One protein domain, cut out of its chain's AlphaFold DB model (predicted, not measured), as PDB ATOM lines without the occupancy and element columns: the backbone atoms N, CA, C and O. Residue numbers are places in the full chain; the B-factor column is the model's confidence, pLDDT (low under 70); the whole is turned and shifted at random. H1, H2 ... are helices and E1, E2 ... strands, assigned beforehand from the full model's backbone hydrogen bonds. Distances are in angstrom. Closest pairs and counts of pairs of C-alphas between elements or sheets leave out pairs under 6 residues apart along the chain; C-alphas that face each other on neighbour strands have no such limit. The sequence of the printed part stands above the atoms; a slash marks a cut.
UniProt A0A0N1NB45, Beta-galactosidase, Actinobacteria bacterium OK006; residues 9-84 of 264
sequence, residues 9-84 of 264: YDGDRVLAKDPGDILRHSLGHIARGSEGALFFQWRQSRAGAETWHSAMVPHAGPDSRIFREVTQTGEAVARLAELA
ATOM      1  N   TYR A   9     -34.071 -50.613  46.009       88.69
ATOM      2  CA  TYR A   9     -33.893 -50.802  47.448       88.69
ATOM      3  C   TYR A   9     -32.418 -51.061  47.756       88.69
ATOM      4  O   TYR A   9     -31.814 -51.951  47.160       88.69
ATOM      5  N   ASP A  10     -31.859 -50.289  48.683       90.88
ATOM      6  CA  ASP A  10     -30.495 -50.435  49.190       90.88
ATOM      7  C   ASP A  10     -30.534 -50.361  50.719       90.88
ATOM      8  O   ASP A  10     -30.536 -49.280  51.310       90.88
ATOM      9  N   GLY A  11     -30.678 -51.526  51.356       90.50
ATOM     10  CA  GLY A  11     -30.844 -51.635  52.803       90.50
ATOM     11  C   GLY A  11     -32.053 -50.845  53.310       90.50
ATOM     12  O   GLY A  11     -33.197 -51.165  52.995       90.50
ATOM     13  N   ASP A  12     -31.790 -49.809  54.104       91.75
ATOM     14  CA  ASP A  12     -32.791 -48.912  54.685       91.75
ATOM     15  C   ASP A  12     -33.176 -47.735  53.766       91.75
ATOM     16  O   ASP A  12     -33.911 -46.835  54.179       91.75
ATOM     17  N   ARG A  13     -32.697 -47.722  52.513       92.44
ATOM     18  CA  ARG A  13     -32.883 -46.617  51.565       92.44
ATOM     19  C   ARG A  13     -33.621 -47.046  50.310       92.44
ATOM     20  O   ARG A  13     -33.490 -48.163  49.814       92.44
ATOM     21  N   VAL A  14     -34.340 -46.081  49.747       90.69
ATOM     22  CA  VAL A  14     -34.853 -46.151  48.381       90.69
ATOM     23  C   VAL A  14     -34.060 -45.170  47.530       90.69
ATOM     24  O   VAL A  14     -34.130 -43.958  47.726       90.69
ATOM     25  N   LEU A  15     -33.296 -45.710  46.589       93.50
ATOM     26  CA  LEU A  15     -32.532 -44.965  45.601       93.50
ATOM     27  C   LEU A  15     -33.321 -44.839  44.292       93.50
ATOM     28  O   LEU A  15     -34.248 -45.605  44.007       93.50
ATOM     29  N   ALA A  16     -32.942 -43.848  43.489       93.31
ATOM     30  CA  ALA A  16     -33.458 -43.672  42.138       93.31
ATOM     31  C   ALA A  16     -32.699 -44.570  41.152       93.31
ATOM     32  O   ALA A  16     -31.526 -44.873  41.346       93.31
ATOM     33  N   LYS A  17     -33.371 -44.948  40.065       95.19
ATOM     34  CA  LYS A  17     -32.742 -45.579  38.906       95.19
ATOM     35  C   LYS A  17     -31.934 -44.538  38.124       95.19
ATOM     36  O   LYS A  17     -32.427 -43.422  37.896       95.19
ATOM     37  N   ASP A  18     -30.746 -44.920  37.660       96.12
ATOM     38  CA  ASP A  18     -29.951 -44.084  36.761       96.12
ATOM     39  C   ASP A  18     -30.668 -43.889  35.409       96.12
ATOM     40  O   ASP A  18     -31.564 -44.664  35.052       96.12
ATOM     41  N   PRO A  19     -30.353 -42.827  34.647       96.56
ATOM     42  CA  PRO A  19     -30.891 -42.645  33.300       96.56
ATOM     43  C   PRO A  19     -30.701 -43.874  32.404       96.56
ATOM     44  O   PRO A  19     -29.580 -44.327  32.192       96.56
ATOM     45  N   GLY A  20     -31.807 -44.393  31.857       96.75
ATOM     46  CA  GLY A  20     -31.820 -45.564  30.969       96.75
ATOM     47  C   GLY A  20     -32.075 -46.905  31.668       96.75
ATOM     48  O   GLY A  20     -32.389 -47.895  31.001       96.75
ATOM     49  N   ASP A  21     -32.033 -46.955  32.999       97.00
ATOM     50  CA  ASP A  21     -32.218 -48.200  33.754       97.00
ATOM     51  C   ASP A  21     -33.650 -48.745  33.681       97.00
ATOM     52  O   ASP A  21     -33.859 -49.950  33.829       97.00
ATOM     53  N   ILE A  22     -34.647 -47.891  33.416       97.69
ATOM     54  CA  ILE A  22     -36.034 -48.329  33.179       97.69
ATOM     55  C   ILE A  22     -36.083 -49.283  31.986       97.69
ATOM     56  O   ILE A  22     -36.621 -50.390  32.095       97.69
ATOM     57  N   LEU A  23     -35.466 -48.869  30.877       97.50
ATOM     58  CA  LEU A  23     -35.367 -49.671  29.668       97.50
ATOM     59  C   LEU A  23     -34.489 -50.899  29.914       97.50
ATOM     60  O   LEU A  23     -34.925 -52.014  29.634       97.50
ATOM     61  N   ARG A  24     -33.288 -50.715  30.482       97.50
ATOM     62  CA  ARG A  24     -32.337 -51.811  30.733       97.50
ATOM     63  C   ARG A  24     -32.969 -52.939  31.546       97.50
ATOM     64  O   ARG A  24     -32.842 -54.100  31.169       97.50
ATOM     65  N   HIS A  25     -33.646 -52.616  32.648       96.25
ATOM     66  CA  HIS A  25     -34.255 -53.630  33.513       96.25
ATOM     67  C   HIS A  25     -35.440 -54.309  32.821       96.25
ATOM     68  O   HIS A  25     -35.521 -55.535  32.826       96.25
ATOM     69  N   SER A  26     -36.301 -53.539  32.147       97.12
ATOM     70  CA  SER A  26     -37.445 -54.088  31.406       97.12
ATOM     71  C   SER A  26     -37.006 -55.063  30.313       97.12
ATOM     72  O   SER A  26     -37.534 -56.169  30.228       97.12
ATOM     73  N   LEU A  27     -35.997 -54.693  29.518       96.94
ATOM     74  CA  LEU A  27     -35.435 -55.577  28.497       96.94
ATOM     75  C   LEU A  27     -34.726 -56.787  29.110       96.94
ATOM     76  O   LEU A  27     -34.796 -57.870  28.541       96.94
ATOM     77  N   GLY A  28     -34.099 -56.635  30.279       95.81
ATOM     78  CA  GLY A  28     -33.532 -57.757  31.026       95.81
ATOM     79  C   GLY A  28     -34.582 -58.804  31.405       95.81
ATOM     80  O   GLY A  28     -34.328 -59.996  31.262       95.81
ATOM     81  N   HIS A  29     -35.778 -58.380  31.824       95.94
ATOM     82  CA  HIS A  29     -36.887 -59.298  32.104       95.94
ATOM     83  C   HIS A  29     -37.414 -59.976  30.832       95.94
ATOM     84  O   HIS A  29     -37.640 -61.184  30.837       95.94
ATOM     85  N   ILE A  30     -37.571 -59.227  29.737       96.50
ATOM     86  CA  ILE A  30     -38.030 -59.770  28.445       96.50
ATOM     87  C   ILE A  30     -37.022 -60.780  27.886       96.50
ATOM     88  O   ILE A  30     -37.404 -61.873  27.482       96.50
ATOM     89  N   ALA A  31     -35.724 -60.484  27.969       95.19
ATOM     90  CA  ALA A  31     -34.655 -61.403  27.573       95.19
ATOM     91  C   ALA A  31     -34.638 -62.714  28.385       95.19
ATOM     92  O   ALA A  31     -33.994 -63.678  27.981       95.19
ATOM     93  N   ARG A  32     -35.331 -62.758  29.531       95.38
ATOM     94  CA  ARG A  32     -35.527 -63.952  30.366       95.38
ATOM     95  C   ARG A  32     -36.944 -64.533  30.263       95.38
ATOM     96  O   ARG A  32     -37.333 -65.316  31.121       95.38
ATOM     97  N   GLY A  33     -37.703 -64.166  29.229       95.56
ATOM     98  CA  GLY A  33     -39.004 -64.762  28.910       95.56
ATOM     99  C   GLY A  33     -40.226 -63.998  29.425       95.56
ATOM    100  O   GLY A  33     -41.334 -64.520  29.365       95.56
ATOM    101  N   SER A  34     -40.072 -62.772  29.939       96.19
ATOM    102  CA  SER A  34     -41.240 -61.928  30.225       96.19
ATOM    103  C   SER A  34     -41.905 -61.472  28.923       96.19
ATOM    104  O   SER A  34     -41.276 -60.802  28.112       96.19
ATOM    105  N   GLU A  35     -43.203 -61.729  28.769       93.81
ATOM    106  CA  GLU A  35     -44.021 -61.301  27.614       93.81
ATOM    107  C   GLU A  35     -44.355 -59.794  27.616       93.81
ATOM    108  O   GLU A  35     -45.110 -59.290  26.787       93.81
ATOM    109  N   GLY A  36     -43.825 -59.040  28.577       92.12
ATOM    110  CA  GLY A  36     -44.045 -57.604  28.650       92.12
ATOM    111  C   GLY A  36     -43.358 -56.937  29.831       92.12
ATOM    112  O   GLY A  36     -42.618 -57.558  30.598       92.12
ATOM    113  N   ALA A  37     -43.632 -55.643  29.978       95.19
ATOM    114  CA  ALA A  37     -43.132 -54.807  31.058       95.19
ATOM    115  C   ALA A  37     -44.307 -54.088  31.727       95.19
ATOM    116  O   ALA A  37     -44.935 -53.209  31.139       95.19
ATOM    117  N   LEU A  38     -44.601 -54.473  32.966       97.06
ATOM    118  CA  LEU A  38     -45.685 -53.912  33.765       97.06
ATOM    119  C   LEU A  38     -45.106 -53.198  34.980       97.06
ATOM    120  O   LEU A  38     -44.201 -53.713  35.634       97.06
ATOM    121  N   PHE A  39     -45.633 -52.013  35.276       97.88
ATOM    122  CA  PHE A  39     -45.154 -51.175  36.366       97.88
ATOM    123  C   PHE A  39     -46.207 -51.068  37.460       97.88
ATOM    124  O   PHE A  39     -47.358 -50.725  37.184       97.88
ATOM    125  N   PHE A  40     -45.779 -51.264  38.705       97.25
ATOM    126  CA  PHE A  40     -46.481 -50.666  39.828       97.25
ATOM    127  C   PHE A  40     -45.863 -49.277  40.034       97.25
ATOM    128  O   PHE A  40     -44.667 -49.150  40.271       97.25
ATOM    129  N   GLN A  41     -46.571 -48.174  39.838       97.81
ATOM    130  CA  GLN A  41     -47.968 -48.027  39.421       97.81
ATOM    131  C   GLN A  41     -48.095 -47.010  38.281       97.81
ATOM    132  O   GLN A  41     -47.126 -46.349  37.900       97.81
ATOM    133  N   TRP A  42     -49.299 -46.848  37.732       98.44
ATOM    134  CA  TRP A  42     -49.545 -45.890  36.649       98.44
ATOM    135  C   TRP A  42     -49.300 -44.434  37.074       98.44
ATOM    136  O   TRP A  42     -48.572 -43.705  36.405       98.44
ATOM    137  N   ARG A  43     -49.884 -43.991  38.191       98.50
ATOM    138  CA  ARG A  43     -49.770 -42.611  38.685       98.50
ATOM    139  C   ARG A  43     -49.393 -42.613  40.152       98.50
ATOM    140  O   ARG A  43     -49.986 -43.343  40.932       98.50
ATOM    141  N   GLN A  44     -48.442 -41.764  40.516       98.38
ATOM    142  CA  GLN A  44     -47.929 -41.714  41.875       98.38
ATOM    143  C   GLN A  44     -49.010 -41.258  42.860       98.38
ATOM    144  O   GLN A  44     -49.638 -40.212  42.655       98.38
ATOM    145  N   SER A  45     -49.224 -42.041  43.919       98.38
ATOM    146  CA  SER A  45     -50.227 -41.766  44.950       98.38
ATOM    147  C   SER A  45     -49.997 -40.413  45.615       98.38
ATOM    148  O   SER A  45     -48.882 -40.083  46.005       98.38
ATOM    149  N   ARG A  46     -51.061 -39.620  45.780       98.31
ATOM    150  CA  ARG A  46     -50.992 -38.308  46.455       98.31
ATOM    151  C   ARG A  46     -50.888 -38.424  47.983       98.31
ATOM    152  O   ARG A  46     -50.419 -37.493  48.627       98.31
ATOM    153  N   ALA A  47     -51.383 -39.520  48.552       98.12
ATOM    154  CA  ALA A  47     -51.406 -39.793  49.985       98.12
ATOM    155  C   ALA A  47     -51.457 -41.313  50.235       98.12
ATOM    156  O   ALA A  47     -51.781 -42.077  49.325       98.12
ATOM    157  N   GLY A  48     -51.186 -41.732  51.473       98.12
ATOM    158  CA  GLY A  48     -51.176 -43.138  51.896       98.12
ATOM    159  C   GLY A  48     -49.768 -43.718  52.043       98.12
ATOM    160  O   GLY A  48     -48.770 -43.025  51.827       98.12
ATOM    161  N   ALA A  49     -49.692 -44.996  52.421       97.19
ATOM    162  CA  ALA A  49     -48.433 -45.677  52.737       97.19
ATOM    163  C   ALA A  49     -47.419 -45.661  51.574       97.19
ATOM    164  O   ALA A  49     -46.217 -45.596  51.802       97.19
ATOM    165  N   GLU A  50     -47.902 -45.631  50.332       96.31
ATOM    166  CA  GLU A  50     -47.075 -45.708  49.121       96.31
ATOM    167  C   GLU A  50     -46.932 -44.364  48.394       96.31
ATOM    168  O   GLU A  50     -46.615 -44.325  47.208       96.31
ATOM    169  N   THR A  51     -47.146 -43.238  49.089       97.06
ATOM    170  CA  THR A  51     -47.000 -41.882  48.512       97.06
ATOM    171  C   THR A  51     -45.653 -41.695  47.800       97.06
ATOM    172  O   THR A  51     -45.570 -41.015  46.780       97.06
ATOM    173  N   TRP A  52     -44.599 -42.337  48.309       94.19
ATOM    174  CA  TRP A  52     -43.232 -42.227  47.794       94.19
ATOM    175  C   TRP A  52     -42.838 -43.338  46.816       94.19
ATOM    176  O   TRP A  52     -41.746 -43.279  46.252       94.19
ATOM    177  N   HIS A  53     -43.706 -44.327  46.572       95.69
ATOM    178  CA  HIS A  53     -43.445 -45.351  45.563       95.69
ATOM    179  C   HIS A  53     -43.407 -44.700  44.176       95.69
ATOM    180  O   HIS A  53     -44.249 -43.862  43.866       95.69
ATOM    181  N   SER A  54     -42.444 -45.060  43.327       96.19
ATOM    182  CA  SER A  54     -42.348 -44.496  41.975       96.19
ATOM    183  C   SER A  54     -43.532 -44.909  41.083       96.19
ATOM    184  O   SER A  54     -44.219 -45.896  41.340       96.19
ATOM    185  N   ALA A  55     -43.807 -44.133  40.034       97.69
ATOM    186  CA  ALA A  55     -44.891 -44.421  39.096       97.69
ATOM    187  C   ALA A  55     -44.538 -43.984  37.673       97.69
ATOM    188  O   ALA A  55     -43.589 -43.225  37.471       97.69
ATOM    189  N   MET A  56     -45.306 -44.447  36.685       98.56
ATOM    190  CA  MET A  56     -45.143 -44.044  35.281       98.56
ATOM    191  C   MET A  56     -45.386 -42.544  35.102       98.56
ATOM    192  O   MET A  56     -44.605 -41.862  34.442       98.56
ATOM    193  N   VAL A  57     -46.418 -42.012  35.762       98.62
ATOM    194  CA  VAL A  57     -46.654 -40.576  35.915       98.62
ATOM    195  C   VAL A  57     -46.295 -40.170  37.351       98.62
ATOM    196  O   VAL A  57     -47.104 -40.398  38.260       98.62
ATOM    197  N   PRO A  58     -45.104 -39.587  37.587       98.19
ATOM    198  CA  PRO A  58     -44.698 -39.141  38.920       98.19
ATOM    199  C   PRO A  58     -45.538 -37.942  39.390       98.19
ATOM    200  O   PRO A  58     -46.304 -37.366  38.613       98.19
ATOM    201  N   HIS A  59     -45.362 -37.504  40.641       98.12
ATOM    202  CA  HIS A  59     -45.999 -36.281  41.163       98.12
ATOM    203  C   HIS A  59     -45.710 -35.040  40.305       98.12
ATOM    204  O   HIS A  59     -46.567 -34.169  40.194       98.12
ATOM    205  N   ALA A  60     -44.540 -34.992  39.655       98.31
ATOM    206  CA  ALA A  60     -44.159 -33.944  38.704       98.31
ATOM    207  C   ALA A  60     -45.009 -33.933  37.415       98.31
ATOM    208  O   ALA A  60     -45.004 -32.954  36.677       98.31
ATOM    209  N   GLY A  61     -45.754 -35.006  37.136       98.44
ATOM    210  CA  GLY A  61     -46.562 -35.145  35.931       98.44
ATOM    211  C   GLY A  61     -45.782 -35.659  34.711       98.44
ATOM    212  O   GLY A  61     -44.674 -36.191  34.839       98.44
ATOM    213  N   PRO A  62     -46.388 -35.565  33.511       98.00
ATOM    214  CA  PRO A  62     -45.823 -36.122  32.282       98.00
ATOM    215  C   PRO A  62     -44.613 -35.342  31.747       98.00
ATOM    216  O   PRO A  62     -43.820 -35.906  30.998       98.00
ATOM    217  N   ASP A  63     -44.410 -34.083  32.154       98.44
ATOM    218  CA  ASP A  63     -43.155 -33.375  31.876       98.44
ATOM    219  C   ASP A  63     -42.069 -33.780  32.882       98.44
ATOM    220  O   ASP A  63     -41.649 -33.031  33.762       98.44
ATOM    221  N   SER A  64     -41.648 -35.039  32.792       98.25
ATOM    222  CA  SER A  64     -40.634 -35.612  33.668       98.25
ATOM    223  C   SER A  64     -39.750 -36.600  32.917       98.25
ATOM    224  O   SER A  64     -40.160 -37.217  31.932       98.25
ATOM    225  N   ARG A  65     -38.516 -36.784  33.408       97.38
ATOM    226  CA  ARG A  65     -37.596 -37.811  32.892       97.38
ATOM    227  C   ARG A  65     -38.250 -39.194  32.906       97.38
ATOM    228  O   ARG A  65     -38.187 -39.894  31.907       97.38
ATOM    229  N   ILE A  66     -38.903 -39.542  34.018       98.12
ATOM    230  CA  ILE A  66     -39.523 -40.856  34.225       98.12
ATOM    231  C   ILE A  66     -40.589 -41.123  33.161       98.12
ATOM    232  O   ILE A  66     -40.539 -42.165  32.517       98.12
ATOM    233  N   PHE A  67     -41.511 -40.184  32.926       98.56
ATOM    234  CA  PHE A  67     -42.561 -40.384  31.925       98.56
ATOM    235  C   PHE A  67     -41.986 -40.521  30.504       98.56
ATOM    236  O   PHE A  67     -42.431 -41.378  29.735       98.56
ATOM    237  N   ARG A  68     -40.947 -39.738  30.167       98.56
ATOM    238  CA  ARG A  68     -40.233 -39.860  28.882       98.56
ATOM    239  C   ARG A  68     -39.556 -41.225  28.723       98.56
ATOM    240  O   ARG A  68     -39.756 -41.868  27.701       98.56
ATOM    241  N   GLU A  69     -38.816 -41.693  29.729       98.31
ATOM    242  CA  GLU A  69     -38.140 -43.001  29.693       98.31
ATOM    243  C   GLU A  69     -39.131 -44.176  29.669       98.31
ATOM    244  O   GLU A  69     -38.913 -45.162  28.966       98.31
ATOM    245  N   VAL A  70     -40.254 -44.075  30.385       98.19
ATOM    246  CA  VAL A  70     -41.333 -45.074  30.327       98.19
ATOM    247  C   VAL A  70     -41.957 -45.126  28.932       98.19
ATOM    248  O   VAL A  70     -42.176 -46.216  28.406       98.19
ATOM    249  N   THR A  71     -42.193 -43.972  28.300       98.31
ATOM    250  CA  THR A  71     -42.718 -43.910  26.925       98.31
ATOM    251  C   THR A  71     -41.735 -44.545  25.937       98.31
ATOM    252  O   THR A  71     -42.125 -45.419  25.166       98.31
ATOM    253  N   GLN A  72     -40.444 -44.207  26.032       98.19
ATOM    254  CA  GLN A  72     -39.380 -44.830  25.231       98.19
ATOM    255  C   GLN A  72     -39.288 -46.345  25.459       98.19
ATOM    256  O   GLN A  72     -39.038 -47.104  24.523       98.19
ATOM    257  N   THR A  73     -39.511 -46.801  26.694       97.81
ATOM    258  CA  THR A  73     -39.564 -48.231  27.022       97.81
ATOM    259  C   THR A  73     -40.746 -48.903  26.331       97.81
ATOM    260  O   THR A  73     -40.563 -49.945  25.712       97.81
ATOM    261  N   GLY A  74     -41.934 -48.289  26.353       97.88
ATOM    262  CA  GLY A  74     -43.104 -48.786  25.624       97.88
ATOM    263  C   GLY A  74     -42.858 -48.901  24.117       97.88
ATOM    264  O   GLY A  74     -43.159 -49.934  23.524       97.88
ATOM    265  N   GLU A  75     -42.235 -47.890  23.506       97.88
ATOM    266  CA  GLU A  75     -41.839 -47.927  22.092       97.88
ATOM    267  C   GLU A  75     -40.824 -49.039  21.797       97.88
ATOM    268  O   GLU A  75     -40.901 -49.684  20.755       97.88
ATOM    269  N   ALA A  76     -39.859 -49.266  22.693       96.69
ATOM    270  CA  ALA A  76     -38.878 -50.335  22.540       96.69
ATOM    271  C   ALA A  76     -39.518 -51.722  22.624       96.69
ATOM    272  O   ALA A  76     -39.227 -52.561  21.779       96.69
ATOM    273  N   VAL A  77     -40.416 -51.942  23.586       96.44
ATOM    274  CA  VAL A  77     -41.150 -53.207  23.725       96.44
ATOM    275  C   VAL A  77     -42.055 -53.454  22.517       96.44
ATOM    276  O   VAL A  77     -42.094 -54.569  22.010       96.44
ATOM    277  N   ALA A  78     -42.717 -52.421  21.986       96.56
ATOM    278  CA  ALA A  78     -43.549 -52.551  20.787       96.56
ATOM    279  C   ALA A  78     -42.759 -53.005  19.543       96.56
ATOM    280  O   ALA A  78     -43.319 -53.661  18.668       96.56
ATOM    281  N   ARG A  79     -41.458 -52.688  19.467       96.75
ATOM    282  CA  ARG A  79     -40.558 -53.152  18.395       96.75
ATOM    283  C   ARG A  79     -40.073 -54.594  18.560       96.75
ATOM    284  O   ARG A  79     -39.353 -55.049  17.688       96.75
ATOM    285  N   LEU A  80     -40.417 -55.261  19.662       96.12
ATOM    286  CA  LEU A  80     -40.065 -56.655  19.953       96.12
ATOM    287  C   LEU A  80     -41.288 -57.580  19.860       96.12
ATOM    288  O   LEU A  80     -41.287 -58.670  20.430       96.12
ATOM    289  N   ALA A  81     -42.358 -57.139  19.193       94.31
ATOM    290  CA  ALA A  81     -43.620 -57.871  19.121       94.31
ATOM    291  C   ALA A  81     -43.472 -59.267  18.488       94.31
ATOM    292  O   ALA A  81     -44.252 -60.162  18.796       94.31
ATOM    293  N   GLU A  82     -42.461 -59.478  17.644       95.00
ATOM    294  CA  GLU A  82     -42.126 -60.775  17.056       95.00
ATOM    295  C   GLU A  82     -41.648 -61.818  18.077       95.00
ATOM    296  O   GLU A  82     -41.659 -63.008  17.774       95.00
ATOM    297  N   LEU A  83     -41.234 -61.389  19.275       94.25
ATOM    298  CA  LEU A  83     -40.826 -62.283  20.358       94.25
ATOM    299  C   LEU A  83     -42.011 -62.803  21.178       94.25
ATOM    300  O   LEU A  83     -41.811 -63.685  22.011       94.25
ATOM    301  N   ALA A  84     -43.220 -62.277  20.972       93.94
ATOM    302  CA  ALA A  84     -44.392 -62.699  21.730       93.94
ATOM    303  C   ALA A  84     -44.673 -64.198  21.525       93.94
ATOM    304  O   ALA A  84     -44.782 -64.677  20.392       93.94
TER     305      ALA A  84
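What this domain is: This is residues 9 to 84 of the 264 residues of the protein "Beta-galactosidase" of Actinobacteria bacterium OK006 (UniProt A0A0N1NB45). Little regular structure is named here: two helices, H2 and H1, lie side by side and run the same way, and the long unnamed link of residues 31 to 64 folds back from the end of H1 to the start of H2. Residues 9 to 15, with the short strand E1, make a small hook at one end. The printed part has 76 residues, in the order E1, H1, H2, mostly helix, with 27 residues in named elements. It is only just compact, close to loose, with a radius of gyration of the C-alphas of 13.5 A and spans of 40 by 30 by 21 A.

Where its parts are: Find C-alpha 65 at (-37.596, -37.811, 32.892); from there H2, residues 65 to 78, runs 20.0 A to C-alpha 78 at (-43.549, -52.551, 20.787). H1, residues 21 to 30, runs 14.0 A. E1 is residues 13 to 15, 6.2 A.

How they stand to each other: Look at Leu 23 and Thr 73, the closest C-alphas of H1 and H2, 5.2 A apart: the helices touch, at a shallow tilt of 27 degrees. In both, every O i to N i+4 pair is within hydrogen-bond range. E1 is apart from both and pairs with no named strand; residues 9 to 10 pair antiparallel with its residues 13 to 14.

The domain as a whole: The C-alphas farthest apart, of Asp 12 and Glu 82, are 40.5 A apart. The printed part has no cut; the link from E1 to H1 is tight, that from H1 to H2 long. Mean pLDDT of the printed part is 96.4, and no printed residue is under 70.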